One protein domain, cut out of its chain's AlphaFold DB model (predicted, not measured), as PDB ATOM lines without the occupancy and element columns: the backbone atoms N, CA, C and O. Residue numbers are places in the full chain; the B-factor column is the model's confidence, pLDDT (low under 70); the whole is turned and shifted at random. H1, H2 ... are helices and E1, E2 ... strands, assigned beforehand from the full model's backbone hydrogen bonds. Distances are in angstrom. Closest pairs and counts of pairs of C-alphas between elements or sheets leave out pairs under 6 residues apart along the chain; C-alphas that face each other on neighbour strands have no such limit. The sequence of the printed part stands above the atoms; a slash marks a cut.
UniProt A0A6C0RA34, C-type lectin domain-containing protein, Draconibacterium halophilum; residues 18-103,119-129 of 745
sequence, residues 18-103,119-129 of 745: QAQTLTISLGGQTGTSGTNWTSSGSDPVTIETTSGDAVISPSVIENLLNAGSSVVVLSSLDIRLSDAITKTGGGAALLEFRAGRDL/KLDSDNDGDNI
ATOM      1  N   GLN A  18     223.728 218.268 284.908       59.38
ATOM      2  CA  GLN A  18     222.718 218.148 285.942       59.38
ATOM      3  C   GLN A  18     222.338 219.577 286.311       59.38
ATOM      4  O   GLN A  18     223.226 220.406 286.508       59.38
ATOM      5  N   ALA A  19     221.043 219.876 286.334       65.31
ATOM      6  CA  ALA A  19     220.557 221.100 286.945       65.31
ATOM      7  C   ALA A  19     221.095 221.160 288.386       65.31
ATOM      8  O   ALA A  19     221.181 220.123 289.045       65.31
ATOM      9  N   GLN A  20     221.549 222.331 288.831       86.81
ATOM     10  CA  GLN A  20     222.297 222.460 290.082       86.81
ATOM     11  C   GLN A  20     221.567 223.438 290.978       86.81
ATOM     12  O   GLN A  20     221.507 224.616 290.651       86.81
ATOM     13  N   THR A  21     221.022 222.955 292.086       91.44
ATOM     14  CA  THR A  21     220.454 223.792 293.145       91.44
ATOM     15  C   THR A  21     221.493 224.026 294.232       91.44
ATOM     16  O   THR A  21     222.159 223.088 294.677       91.44
ATOM     17  N   LEU A  22     221.609 225.265 294.711       96.62
ATOM     18  CA  LEU A  22     222.414 225.589 295.887       96.62
ATOM     19  C   LEU A  22     221.507 225.868 297.086       96.62
ATOM     20  O   LEU A  22     220.775 226.855 297.101       96.62
ATOM     21  N   THR A  23     221.600 225.033 298.118       97.19
ATOM     22  CA  THR A  23     220.855 225.202 299.372       97.19
ATOM     23  C   THR A  23     221.773 225.691 300.489       97.19
ATOM     24  O   THR A  23     222.810 225.093 300.770       97.19
ATOM     25  N   ILE A  24     221.372 226.751 301.180       98.50
ATOM     26  CA  ILE A  24     222.057 227.307 302.347       98.50
ATOM     27  C   ILE A  24     221.267 226.896 303.586       98.50
ATOM     28  O   ILE A  24     220.146 227.357 303.794       98.50
ATOM     29  N   SER A  25     221.842 226.006 304.394       98.00
ATOM     30  CA  SER A  25     221.212 225.488 305.616       98.00
ATOM     31  C   SER A  25     222.248 225.118 306.679       98.00
ATOM     32  O   SER A  25     223.388 224.781 306.358       98.00
ATOM     33  N   LEU A  26     221.880 225.127 307.961       96.50
ATOM     34  CA  LEU A  26     222.779 224.844 309.088       96.50
ATOM     35  C   LEU A  26     223.437 223.456 309.007       96.50
ATOM     36  O   LEU A  26     224.539 223.271 309.522       96.50
ATOM     37  N   GLY A  27     222.788 222.493 308.342       94.00
ATOM     38  CA  GLY A  27     223.326 221.152 308.093       94.00
ATOM     39  C   GLY A  27     224.302 221.050 306.913       94.00
ATOM     40  O   GLY A  27     224.824 219.965 306.658       94.00
ATOM     41  N   GLY A  28     224.532 222.140 306.178       96.56
ATOM     42  CA  GLY A  28     225.378 222.165 304.989       96.56
ATOM     43  C   GLY A  28     226.884 222.112 305.267       96.56
ATOM     44  O   GLY A  28     227.359 222.257 306.396       96.56
ATOM     45  N   GLN A  29     227.663 221.906 304.206       98.06
ATOM     46  CA  GLN A  29     229.122 221.827 304.274       98.06
ATOM     47  C   GLN A  29     229.765 223.192 304.563       98.06
ATOM     48  O   GLN A  29     229.225 224.246 304.227       98.06
ATOM     49  N   THR A  30     230.952 223.169 305.169       97.25
ATOM     50  CA  THR A  30     231.765 224.353 305.487       97.25
ATOM     51  C   THR A  30     233.093 224.324 304.723       97.25
ATOM     52  O   THR A  30     233.467 223.297 304.156       97.25
ATOM     53  N   GLY A  31     233.837 225.435 304.722       94.62
ATOM     54  CA  GLY A  31     235.160 225.542 304.089       94.62
ATOM     55  C   GLY A  31     235.152 226.409 302.829       94.62
ATOM     56  O   GLY A  31     234.327 227.304 302.701       94.62
ATOM     57  N   THR A  32     236.096 226.166 301.914       93.50
ATOM     58  CA  THR A  32     236.214 226.880 300.621       93.50
ATOM     59  C   THR A  32     235.854 226.004 299.415       93.50
ATOM     60  O   THR A  32     235.967 226.427 298.271       93.50
ATOM     61  N   SER A  33     235.487 224.745 299.646       95.69
ATOM     62  CA  SER A  33     234.984 223.818 298.627       95.69
ATOM     63  C   SER A  33     234.349 222.609 299.302       95.69
ATOM     64  O   SER A  33     234.675 222.299 300.452       95.69
ATOM     65  N   GLY A  34     233.490 221.903 298.574       94.31
ATOM     66  CA  GLY A  34     232.867 220.672 299.034       94.31
ATOM     67  C   GLY A  34     232.259 219.867 297.891       94.31
ATOM     68  O   GLY A  34     232.714 219.908 296.750       94.31
ATOM     69  N   THR A  35     231.242 219.080 298.211       94.94
ATOM     70  CA  THR A  35     230.513 218.261 297.245       94.94
ATOM     71  C   THR A  35     229.706 219.166 296.323       94.94
ATOM     72  O   THR A  35     228.765 219.807 296.771       94.94
ATOM     73  N   ASN A  36     230.069 219.187 295.039       95.00
ATOM     74  CA  ASN A  36     229.425 219.973 293.984       95.00
ATOM     75  C   ASN A  36     229.477 221.502 294.155       95.00
ATOM     76  O   ASN A  36     228.783 222.195 293.420       95.00
ATOM     77  N   TRP A  37     230.329 222.054 295.026       96.94
ATOM     78  CA  TRP A  37     230.516 223.508 295.136       96.94
ATOM     79  C   TRP A  37     231.962 223.910 295.433       96.94
ATOM     80  O   TRP A  37     232.721 223.172 296.072       96.94
ATOM     81  N   THR A  38     232.332 225.115 295.010       96.88
ATOM     82  CA  THR A  38     233.638 225.731 295.287       96.88
ATOM     83  C   THR A  38     233.500 227.221 295.555       96.88
ATOM     84  O   THR A  38     232.552 227.842 295.079       96.88
ATOM     85  N   SER A  39     234.455 227.808 296.284       96.69
ATOM     86  CA  SER A  39     234.622 229.258 296.342       96.69
ATOM     87  C   SER A  39     235.870 229.733 295.593       96.69
ATOM     88  O   SER A  39     236.916 229.079 295.599       96.69
ATOM     89  N   SER A  40     235.757 230.879 294.923       96.69
ATOM     90  CA  SER A  40     236.810 231.483 294.104       96.69
ATOM     91  C   SER A  40     236.797 233.017 294.207       96.69
ATOM     92  O   SER A  40     235.849 233.616 294.709       96.69
ATOM     93  N   GLY A  41     237.871 233.678 293.766       94.94
ATOM     94  CA  GLY A  41     238.006 235.138 293.871       94.94
ATOM     95  C   GLY A  41     238.472 235.627 295.248       94.94
ATOM     96  O   GLY A  41     238.884 234.841 296.101       94.94
ATOM     97  N   SER A  42     238.474 236.950 295.438       90.94
ATOM     98  CA  SER A  42     238.966 237.590 296.671       90.94
ATOM     99  C   SER A  42     238.068 238.715 297.185       90.94
ATOM    100  O   SER A  42     237.945 238.860 298.398       90.94
ATOM    101  N   ASP A  43     237.469 239.504 296.288       95.38
ATOM    102  CA  ASP A  43     236.420 240.486 296.591       95.38
ATOM    103  C   ASP A  43     235.780 240.983 295.265       95.38
ATOM    104  O   ASP A  43     236.440 241.718 294.524       95.38
ATOM    105  N   PRO A  44     234.556 240.548 294.903       97.06
ATOM    106  CA  PRO A  44     233.755 239.576 295.638       97.06
ATOM    107  C   PRO A  44     234.365 238.165 295.602       97.06
ATOM    108  O   PRO A  44     235.060 237.781 294.656       97.06
ATOM    109  N   VAL A  45     234.091 237.384 296.646       98.50
ATOM    110  CA  VAL A  45     234.279 235.930 296.661       98.50
ATOM    111  C   VAL A  45     233.031 235.289 296.067       98.50
ATOM    112  O   VAL A  45     231.923 235.540 296.531       98.50
ATOM    113  N   THR A  46     233.199 234.468 295.038       98.44
ATOM    114  CA  THR A  46     232.101 233.742 294.394       98.44
ATOM    115  C   THR A  46     232.003 232.348 294.993       98.44
ATOM    116  O   THR A  46     233.012 231.655 295.072       98.44
ATOM    117  N   ILE A  47     230.813 231.944 295.424       98.25
ATOM    118  CA  ILE A  47     230.472 230.584 295.836       98.25
ATOM    119  C   ILE A  47     229.546 230.032 294.761       98.25
ATOM    120  O   ILE A  47     228.469 230.581 294.554       98.25
ATOM    121  N   GLU A  48     229.962 228.972 294.076       96.12
ATOM    122  CA  GLU A  48     229.238 228.451 292.915       96.12
ATOM    123  C   GLU A  48     229.051 226.935 292.968       96.12
ATOM    124  O   GLU A  48     229.889 226.205 293.516       96.12
ATOM    125  N   THR A  49     227.953 226.466 292.376       94.62
ATOM    126  CA  THR A  49     227.751 225.049 292.062       94.62
ATOM    127  C   THR A  49     228.643 224.625 290.888       94.62
ATOM    128  O   THR A  49     228.999 225.430 290.031       94.62
ATOM    129  N   THR A  50     229.080 223.362 290.868       90.94
ATOM    130  CA  THR A  50     230.050 222.854 289.871       90.94
ATOM    131  C   THR A  50     229.565 221.660 289.049       90.94
ATOM    132  O   THR A  50     229.817 221.616 287.843       90.94
ATOM    133  N   SER A  51     228.914 220.667 289.664       85.31
ATOM    134  CA  SER A  51     228.522 219.424 288.978       85.31
ATOM    135  C   SER A  51     227.191 218.809 289.423       85.31
ATOM    136  O   SER A  51     226.887 217.693 289.006       85.31
ATOM    137  N   GLY A  52     226.411 219.492 290.264       88.00
ATOM    138  CA  GLY A  52     225.148 218.988 290.814       88.00
ATOM    139  C   GLY A  52     224.682 219.802 292.020       88.00
ATOM    140  O   GLY A  52     225.288 220.822 292.347       88.00
ATOM    141  N   ASP A  53     223.641 219.327 292.702       92.19
ATOM    142  CA  ASP A  53     223.117 220.003 293.892       92.19
ATOM    143  C   ASP A  53     224.169 220.103 294.999       92.19
ATOM    144  O   ASP A  53     224.928 219.157 295.259       92.19
ATOM    145  N   ALA A  54     224.187 221.250 295.672       95.62
ATOM    146  CA  ALA A  54     225.100 221.556 296.759       95.62
ATOM    147  C   ALA A  54     224.340 222.063 297.983       95.62
ATOM    148  O   ALA A  54     223.358 222.794 297.871       95.62
ATOM    149  N   VAL A  55     224.833 221.709 299.172       97.19
ATOM    150  CA  VAL A  55     224.310 222.228 300.440       97.19
ATOM    151  C   VAL A  55     225.456 222.823 301.248       97.19
ATOM    152  O   VAL A  55     226.377 222.099 301.640       97.19
ATOM    153  N   ILE A  56     225.400 224.125 301.517       98.25
ATOM    154  CA  ILE A  56     226.417 224.861 302.276       98.25
ATOM    155  C   ILE A  56     225.847 225.411 303.581       98.25
ATOM    156  O   ILE A  56     224.656 225.690 303.692       98.25
ATOM    157  N   SER A  57     226.707 225.566 304.582       98.38
ATOM    158  CA  SER A  57     226.364 226.255 305.825       98.38
ATOM    159  C   SER A  57     226.342 227.776 305.616       98.38
ATOM    160  O   SER A  57     227.257 228.281 304.954       98.38
ATOM    161  N   PRO A  58     225.414 228.530 306.248       98.50
ATOM    162  CA  PRO A  58     225.459 229.996 306.281       98.50
ATOM    163  C   PRO A  58     226.835 230.543 306.683       98.50
ATOM    164  O   PRO A  58     227.297 231.539 306.129       98.50
ATOM    165  N   SER A  59     227.555 229.824 307.555       98.12
ATOM    166  CA  SER A  59     228.898 230.200 308.013       98.12
ATOM    167  C   SER A  59     229.926 230.365 306.883       98.12
ATOM    168  O   SER A  59     230.891 231.110 307.050       98.12
ATOM    169  N   VAL A  60     229.742 229.723 305.722       98.44
ATOM    170  CA  VAL A  60     230.604 229.932 304.542       98.44
ATOM    171  C   VAL A  60     230.497 231.379 304.047       98.44
ATOM    172  O   VAL A  60     231.512 231.986 303.717       98.44
ATOM    173  N   ILE A  61     229.291 231.948 304.061       98.56
ATOM    174  CA  ILE A  61     229.002 233.325 303.644       98.56
ATOM    175  C   ILE A  61     229.316 234.299 304.785       98.56
ATOM    176  O   ILE A  61     230.031 235.283 304.594       98.56
ATOM    177  N   GLU A  62     228.833 234.011 305.996       98.50
ATOM    178  CA  GLU A  62     228.974 234.899 307.156       98.50
ATOM    179  C   GLU A  62     230.438 235.182 307.496       98.50
ATOM    180  O   GLU A  62     230.788 236.325 307.776       98.50
ATOM    181  N   ASN A  63     231.318 234.176 307.435       97.69
ATOM    182  CA  ASN A  63     232.744 234.372 307.714       97.69
ATOM    183  C   ASN A  63     233.389 235.383 306.752       97.69
ATOM    184  O   ASN A  63     234.229 236.177 307.172       97.69
ATOM    185  N   LEU A  64     232.977 235.385 305.480       98.12
ATOM    186  CA  LEU A  64     233.477 236.308 304.459       98.12
ATOM    187  C   LEU A  64     232.923 237.719 304.676       98.12
ATOM    188  O   LEU A  64     233.686 238.684 304.758       98.12
ATOM    189  N   LEU A  65     231.606 237.831 304.875       98.31
ATOM    190  CA  LEU A  65     230.943 239.106 305.149       98.31
ATOM    191  C   LEU A  65     231.478 239.763 306.431       98.31
ATOM    192  O   LEU A  65     231.696 240.978 306.462       98.31
ATOM    193  N   ASN A  66     231.731 238.974 307.479       98.06
ATOM    194  CA  ASN A  66     232.273 239.440 308.757       98.06
ATOM    195  C   ASN A  66     233.765 239.792 308.686       98.06
ATOM    196  O   ASN A  66     234.239 240.586 309.499       98.06
ATOM    197  N   ALA A  67     234.489 239.274 307.691       96.81
ATOM    198  CA  ALA A  67     235.834 239.732 307.342       96.81
ATOM    199  C   ALA A  67     235.826 241.019 306.488       96.81
ATOM    200  O   ALA A  67     236.858 241.677 306.371       96.81
ATOM    201  N   GLY A  68     234.666 241.415 305.949       96.25
ATOM    202  CA  GLY A  68     234.492 242.603 305.109       96.25
ATOM    203  C   GLY A  68     234.588 242.345 303.603       96.25
ATOM    204  O   GLY A  68     234.609 243.311 302.852       96.25
ATOM    205  N   SER A  69     234.641 241.085 303.166       97.94
ATOM    206  CA  SER A  69     234.593 240.724 301.746       97.94
ATOM    207  C   SER A  69     233.154 240.691 301.242       97.94
ATOM    208  O   SER A  69     232.253 240.250 301.958       97.94
ATOM    209  N   SER A  70     232.947 241.096 299.993       98.62
ATOM    210  CA  SER A  70     231.688 240.874 299.283       98.62
ATOM    211  C   SER A  70     231.566 239.420 298.833       98.62
ATOM    212  O   SER A  70     232.572 238.747 298.597       98.62
ATOM    213  N   VAL A  71     230.337 238.928 298.697       98.81
ATOM    214  CA  VAL A  71     230.022 237.545 298.338       98.81
ATOM    215  C   VAL A  71     229.022 237.520 297.188       98.81
ATOM    216  O   VAL A  71     228.003 238.204 297.235       98.81
ATOM    217  N   VAL A  72     229.305 236.700 296.179       98.75
ATOM    218  CA  VAL A  72     228.351 236.314 295.133       98.75
ATOM    219  C   VAL A  72     228.039 234.834 295.316       98.75
ATOM    220  O   VAL A  72     228.957 234.019 295.367       98.75
ATOM    221  N   VAL A  73     226.768 234.477 295.424       98.62
ATOM    222  CA  VAL A  73     226.294 233.092 295.437       98.62
ATOM    223  C   VAL A  73     225.677 232.807 294.076       98.62
ATOM    224  O   VAL A  73     224.725 233.477 293.684       98.62
ATOM    225  N   LEU A  74     226.237 231.841 293.356       97.06
ATOM    226  CA  LEU A  74     225.893 231.539 291.972       97.06
ATOM    227  C   LEU A  74     225.389 230.101 291.843       97.06
ATOM    228  O   LEU A  74     225.996 229.162 292.362       97.06
ATOM    229  N   SER A  75     224.295 229.931 291.113       95.31
ATOM    230  CA  SER A  75     223.720 228.629 290.801       95.31
ATOM    231  C   SER A  75     223.160 228.636 289.385       95.31
ATOM    232  O   SER A  75     222.587 229.634 288.964       95.31
ATOM    233  N   SER A  76     223.307 227.535 288.643       91.00
ATOM    234  CA  SER A  76     222.746 227.426 287.287       91.00
ATOM    235  C   SER A  76     221.258 227.061 287.265       91.00
ATOM    236  O   SER A  76     220.690 226.946 286.189       91.00
ATOM    237  N   LEU A  77     220.662 226.766 288.423       89.50
ATOM    238  CA  LEU A  77     219.227 226.543 288.592       89.50
ATOM    239  C   LEU A  77     218.758 227.396 289.778       89.50
ATOM    240  O   LEU A  77     218.912 228.613 289.745       89.50
ATOM    241  N   ASP A  78     218.275 226.772 290.852       91.81
ATOM    242  CA  ASP A  78     217.723 227.477 292.000       91.81
ATOM    243  C   ASP A  78     218.801 227.830 293.035       91.81
ATOM    244  O   ASP A  78     219.824 227.140 293.183       91.81
ATOM    245  N   ILE A  79     218.514 228.850 293.840       96.31
ATOM    246  CA  ILE A  79     219.148 229.068 295.142       96.31
ATOM    247  C   ILE A  79     218.074 229.047 296.230       96.31
ATOM    248  O   ILE A  79     217.036 229.695 296.115       96.31
ATOM    249  N   ARG A  80     218.337 228.322 297.321       96.19
ATOM    250  CA  ARG A  80     217.441 228.215 298.480       96.19
ATOM    251  C   ARG A  80     218.167 228.634 299.749       96.19
ATOM    252  O   ARG A  80     219.094 227.955 300.181       96.19
ATOM    253  N   LEU A  81     217.742 229.730 300.367       98.06
ATOM    254  CA  LEU A  81     218.189 230.156 301.690       98.06
ATOM    255  C   LEU A  81     217.203 229.654 302.743       98.06
ATOM    256  O   LEU A  81     216.151 230.256 302.924       98.06
ATOM    257  N   SER A  82     217.545 228.567 303.432       97.38
ATOM    258  CA  SER A  82     216.674 227.941 304.437       97.38
ATOM    259  C   SER A  82     217.006 228.335 305.877       97.38
ATOM    260  O   SER A  82     216.158 228.196 306.749       97.38
ATOM    261  N   ASP A  83     218.218 228.826 306.137       98.50
ATOM    262  CA  ASP A  83     218.651 229.296 307.456       98.50
ATOM    263  C   ASP A  83     219.304 230.678 307.353       98.50
ATOM    264  O   ASP A  83     219.926 230.999 306.343       98.50
ATOM    265  N   ALA A  84     219.164 231.486 308.404       98.38
ATOM    266  CA  ALA A  84     219.507 232.907 308.377       98.38
ATOM    267  C   ALA A  84     220.994 233.180 308.081       98.38
ATOM    268  O   ALA A  84     221.873 232.410 308.472       98.38
ATOM    269  N   ILE A  85     221.269 234.329 307.453       98.62
ATOM    270  CA  ILE A  85     222.624 234.873 307.269       98.62
ATOM    271  C   ILE A  85     222.760 236.140 308.107       98.62
ATOM    272  O   ILE A  85     222.025 237.109 307.906       98.62
ATOM    273  N   THR A  86     223.746 236.163 309.007       98.00
ATOM    274  CA  THR A  86     223.997 237.321 309.875       98.00
ATOM    275  C   THR A  86     225.393 237.919 309.683       98.00
ATOM    276  O   THR A  86     226.421 237.320 310.017       98.00
ATOM    277  N   LYS A  87     225.440 239.176 309.234       98.00
ATOM    278  CA  LYS A  87     226.644 240.012 309.232       98.00
ATOM    279  C   LYS A  87     226.724 240.825 310.529       98.00
ATOM    280  O   LYS A  87     225.938 241.735 310.771       98.00
ATOM    281  N   THR A  88     227.702 240.509 311.368       97.75
ATOM    282  CA  THR A  88     227.940 241.112 312.692       97.75
ATOM    283  C   THR A  88     229.280 241.848 312.808       97.75
ATOM    284  O   THR A  88     229.526 242.521 313.806       97.75
ATOM    285  N   GLY A  89     230.154 241.758 311.799       95.62
ATOM    286  CA  GLY A  89     231.485 242.377 311.782       95.62
ATOM    287  C   GLY A  89     231.889 242.898 310.400       95.62
ATOM    288  O   GLY A  89     231.083 242.896 309.474       95.62
ATOM    289  N   GLY A  90     233.135 243.357 310.252       95.50
ATOM    290  CA  GLY A  90     233.713 243.782 308.967       95.50
ATOM    291  C   GLY A  90     233.247 245.154 308.446       95.50
ATOM    292  O   GLY A  90     232.372 245.808 309.015       95.50
ATOM    293  N   GLY A  91     233.859 245.606 307.346       97.00
ATOM    294  CA  GLY A  91     233.451 246.821 306.627       97.00
ATOM    295  C   GLY A  91     232.146 246.642 305.843       97.00
ATOM    296  O   GLY A  91     231.480 245.612 305.969       97.00
ATOM    297  N   ALA A  92     231.783 247.642 305.036       97.75
ATOM    298  CA  ALA A  92     230.668 247.516 304.098       97.75
ATOM    299  C   ALA A  92     230.953 246.414 303.061       97.75
ATOM    300  O   ALA A  92     232.089 246.297 302.607       97.75
ATOM    301  N   ALA A  93     229.942 245.625 302.700       98.38
ATOM    302  CA  ALA A  93     230.081 244.502 301.769       98.38
ATOM    303  C   ALA A  93     228.824 244.335 300.904       98.38
ATOM    304  O   ALA A  93     227.753 244.817 301.273       98.38
ATOM    305  N   LEU A  94     228.953 243.648 299.769       98.62
ATOM    306  CA  LEU A  94     227.833 243.185 298.943       98.62
ATOM    307  C   LEU A  94     227.565 241.699 299.210       98.62
ATOM    308  O   LEU A  94     228.504 240.913 299.274       98.62
ATOM    309  N   LEU A  95     226.298 241.318 299.318       98.81
ATOM    310  CA  LEU A  95     225.818 239.953 299.144       98.81
ATOM    311  C   LEU A  95     224.913 239.932 297.913       98.81
ATOM    312  O   LEU A  95     223.918 240.648 297.851       98.81
ATOM    313  N   GLU A  96     225.284 239.138 296.923       98.75
ATOM    314  CA  GLU A  96     224.547 239.006 295.673       98.75
ATOM    315  C   GLU A  96     224.199 237.540 295.439       98.75
ATOM    316  O   GLU A  96     225.078 236.681 295.450       98.75
ATOM    317  N   PHE A  97     222.918 237.260 295.237       98.75
ATOM    318  CA  PHE A  97     222.430 235.956 294.807       98.75
ATOM    319  C   PHE A  97     222.130 236.012 293.318       98.75
ATOM    320  O   PHE A  97     221.459 236.943 292.886       98.75
ATOM    321  N   ARG A  98     222.633 235.029 292.571       97.81
ATOM    322  CA  ARG A  98     222.410 234.831 291.136       97.81
ATOM    323  C   ARG A  98     221.950 233.402 290.907       97.81
ATOM    324  O   ARG A  98     222.777 232.498 290.753       97.81
ATOM    325  N   ALA A  99     220.644 233.194 290.975       95.75
ATOM    326  CA  ALA A  99     220.037 231.947 290.535       95.75
ATOM    327  C   ALA A  99     219.832 232.015 289.017       95.75
ATOM    328  O   ALA A  99     219.606 233.088 288.473       95.75
ATOM    329  N   GLY A 100     219.967 230.881 288.335       91.31
ATOM    330  CA  GLY A 100     219.615 230.778 286.921       91.31
ATOM    331  C   GLY A 100     218.105 230.713 286.712       91.31
ATOM    332  O   GLY A 100     217.656 231.016 285.623       91.31
ATOM    333  N   ARG A 101     217.335 230.323 287.739       88.06
ATOM    334  CA  ARG A 101     215.871 230.286 287.662       88.06
ATOM    335  C   ARG A 101     215.156 230.821 288.901       88.06
ATOM    336  O   ARG A 101     214.496 231.839 288.834       88.06
ATOM    337  N   ASP A 102     215.207 230.140 290.041       90.69
ATOM    338  CA  ASP A 102     214.403 230.570 291.194       90.69
ATOM    339  C   ASP A 102     215.264 230.914 292.402       90.69
ATOM    340  O   ASP A 102     216.219 230.208 292.745       90.69
ATOM    341  N   LEU A 103     214.883 231.979 293.107       95.00
ATOM    342  CA  LEU A 103     215.515 232.375 294.359       95.00
ATOM    343  C   LEU A 103     214.512 232.307 295.511       95.00
ATOM    344  O   LEU A 103     213.598 233.121 295.610       95.00
ATOM    345  N   LYS A 119     221.717 242.206 296.586       98.75
ATOM    346  CA  LYS A 119     221.167 241.988 295.245       98.75
ATOM    347  C   LYS A 119     220.585 240.588 295.144       98.75
ATOM    348  O   LYS A 119     221.240 239.622 295.531       98.75
ATOM    349  N   LEU A 120     219.370 240.510 294.631       98.56
ATOM    350  CA  LEU A 120     218.605 239.285 294.478       98.56
ATOM    351  C   LEU A 120     218.239 239.168 292.999       98.56
ATOM    352  O   LEU A 120     217.450 239.969 292.504       98.56
ATOM    353  N   ASP A 121     218.885 238.232 292.315       97.12
ATOM    354  CA  ASP A 121     218.739 237.940 290.890       97.12
ATOM    355  C   ASP A 121     218.299 236.479 290.755       97.12
ATOM    356  O   ASP A 121     218.991 235.567 291.230       97.12
ATOM    357  N   SER A 122     217.104 236.278 290.206       94.19
ATOM    358  CA  SER A 122     216.517 234.958 289.984       94.19
ATOM    359  C   SER A 122     216.680 234.478 288.546       94.19
ATOM    360  O   SER A 122     216.715 233.277 288.332       94.19
ATOM    361  N   ASP A 123     216.856 235.379 287.583       89.06
ATOM    362  CA  ASP A 123     216.916 235.076 286.150       89.06
ATOM    363  C   ASP A 123     218.302 235.403 285.565       89.06
ATOM    364  O   ASP A 123     218.452 236.051 284.527       89.06
ATOM    365  N   ASN A 124     219.373 234.968 286.238       91.75
ATOM    366  CA  ASN A 124     220.735 235.337 285.841       91.75
ATOM    367  C   ASN A 124     221.159 234.726 284.484       91.75
ATOM    368  O   ASN A 124     222.175 235.142 283.916       91.75
ATOM    369  N   ASP A 125     220.441 233.729 283.956       88.62
ATOM    370  CA  ASP A 125     220.674 233.219 282.598       88.62
ATOM    371  C   ASP A 125     219.893 233.982 281.506       88.62
ATOM    372  O   ASP A 125     220.246 233.878 280.324       88.62
ATOM    373  N   GLY A 126     218.949 234.841 281.910       84.88
ATOM    374  CA  GLY A 126     218.204 235.762 281.060       84.88
ATOM    375  C   GLY A 126     217.198 235.075 280.144       84.88
ATOM    376  O   GLY A 126     216.927 235.590 279.051       84.88
ATOM    377  N   ASP A 127     216.692 233.903 280.533       81.88
ATOM    378  CA  ASP A 127     215.671 233.177 279.782       81.88
ATOM    379  C   ASP A 127     214.234 233.631 280.108       81.88
ATOM    380  O   ASP A 127     213.298 233.281 279.378       81.88
ATOM    381  N   ASN A 128     214.081 234.500 281.119       79.25
ATOM    382  CA  ASN A 128     212.833 235.093 281.590       79.25
ATOM    383  C   ASN A 128     211.861 234.085 282.229       79.25
ATOM    384  O   ASN A 128     210.643 234.292 282.193       79.25
ATOM    385  N   ILE A 129     212.374 233.001 282.817       76.25
ATOM    386  CA  ILE A 129     211.577 231.947 283.473       76.25
ATOM    387  C   ILE A 129     211.757 231.955 285.008       76.25
ATOM    388  O   ILE A 129     211.109 231.178 285.704       76.25
TER     389      ILE A 129
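What this domain is: This is residues 18 to 103 and 119 to 129 of the 745 residues of the protein "C-type lectin domain-containing protein" of Draconibacterium halophilum (UniProt A0A6C0RA34). A twisted wall of five strands, E2, E3, E5, E8 and E9, has one face covered by the single helix H1, which runs along the strands, while its other face is bare of named elements. On the helix side a small three-stranded sheet, E4, E1 and E6, lies across the N-terminal end of H1; its long strand E1 bends sharply and folds partly round E4, and the short strand E7 packs on H1. The printed part has 97 residues with one named helix and nine named strands, in the chain order E1, E2, E3, E4, H1, E5, E6, E7, E8, E9. The large sheet, in the order E2, E3, E5, E8, E9, is mixed, and the small one, in the order E4, E1, E6, is parallel; the class is mostly strand. The whole is compact, with a radius of gyration of the C-alphas of 12.4 A and spans of 36 by 25 by 24 A.

Where its parts are: In the large sheet, E2 holds residues 37 to 41 and is 13.9 A long, E3 residues 45 to 49 and 13.5 A, E5 residues 71 to 74 and 9.7 A, E8 residues 93 to 98 and 16.3 A, and E9 residues 119 to 121 and 6.4 A. C-alpha 93 of E8 stands at (230.081, 244.502, 301.769). H1, residues 58 to 67, is 14.3 A long. In the small sheet, E4 holds residues 54 to 56 and is 6.6 A long, E1 residues 22 to 29 and 11.4 A, and E6 residues 79 to 81 and 6.7 A. E1 begins with C-alpha 22 at (222.414, 225.589, 295.887) and bends by 125 degrees at residue 26. E7, residues 85 to 87, is 6.8 A long and pairs with no named strand. E9 ends with C-alpha 121 at (218.739, 237.940, 290.890).

How they stand to each other: The large sheet is twisted, with C-alphas up to 4.2 A off its best plane. E2 and E3 form an antiparallel hairpin, with N 46 and O 40 at 2.8 A, within hydrogen-bond range. E3 and E5 are parallel, with N 47 and O 72 at 2.8 A. E5 and E8 are parallel at 3 degrees, with N 73 and O 96 at 2.8 A. E8 and the edge strand E9 are parallel, with N 97 and O 119 at 2.9 A. H1 is on this sheet at a height of 8.8 A, two layers with the helix on one face. It lies over E3 and, only just, over E5, on which 3 of its C-alphas fall. It runs along the strands, at 5 degrees to E3 on the local plane. The closest C-alphas of H1 and E5 are those of Ile 61 and Val 71, 6.9 A apart. In H1, 5 of 6 O i to N i+4 pairs are within hydrogen-bond range. H1 is also on the small sheet, over E1, and stands up from it, its line rising 82 degrees. The closest C-alphas of H1 and E1 are those of Ile 24 and Pro 58, 5.9 A apart. E1, the inner strand, is parallel to E6, with N 24 and O 80 at 2.8 A, and to E4, with N 25 and O 56 and N 29 and O 55 each at 2.9 A. The closest C-alphas of E7 and H1 are those of Lys 87 and Asn 66, 5.7 A apart. E7 and E5 are apart.

The domain as a whole: The C-alphas farthest apart are those of Gln 18 and Gly 91, at 36.9 A. Residues 104 to 118 are not printed, and C-alphas 103 and 119 are 11.2 A apart across this cut, which lies in the link from E8 to E9. Of the links that are printed whole, E1 to E2 is short, the others are tight, and no link is long. The mean pLDDT of the printed part is 94.5, and residues 18 to 19 are under 70.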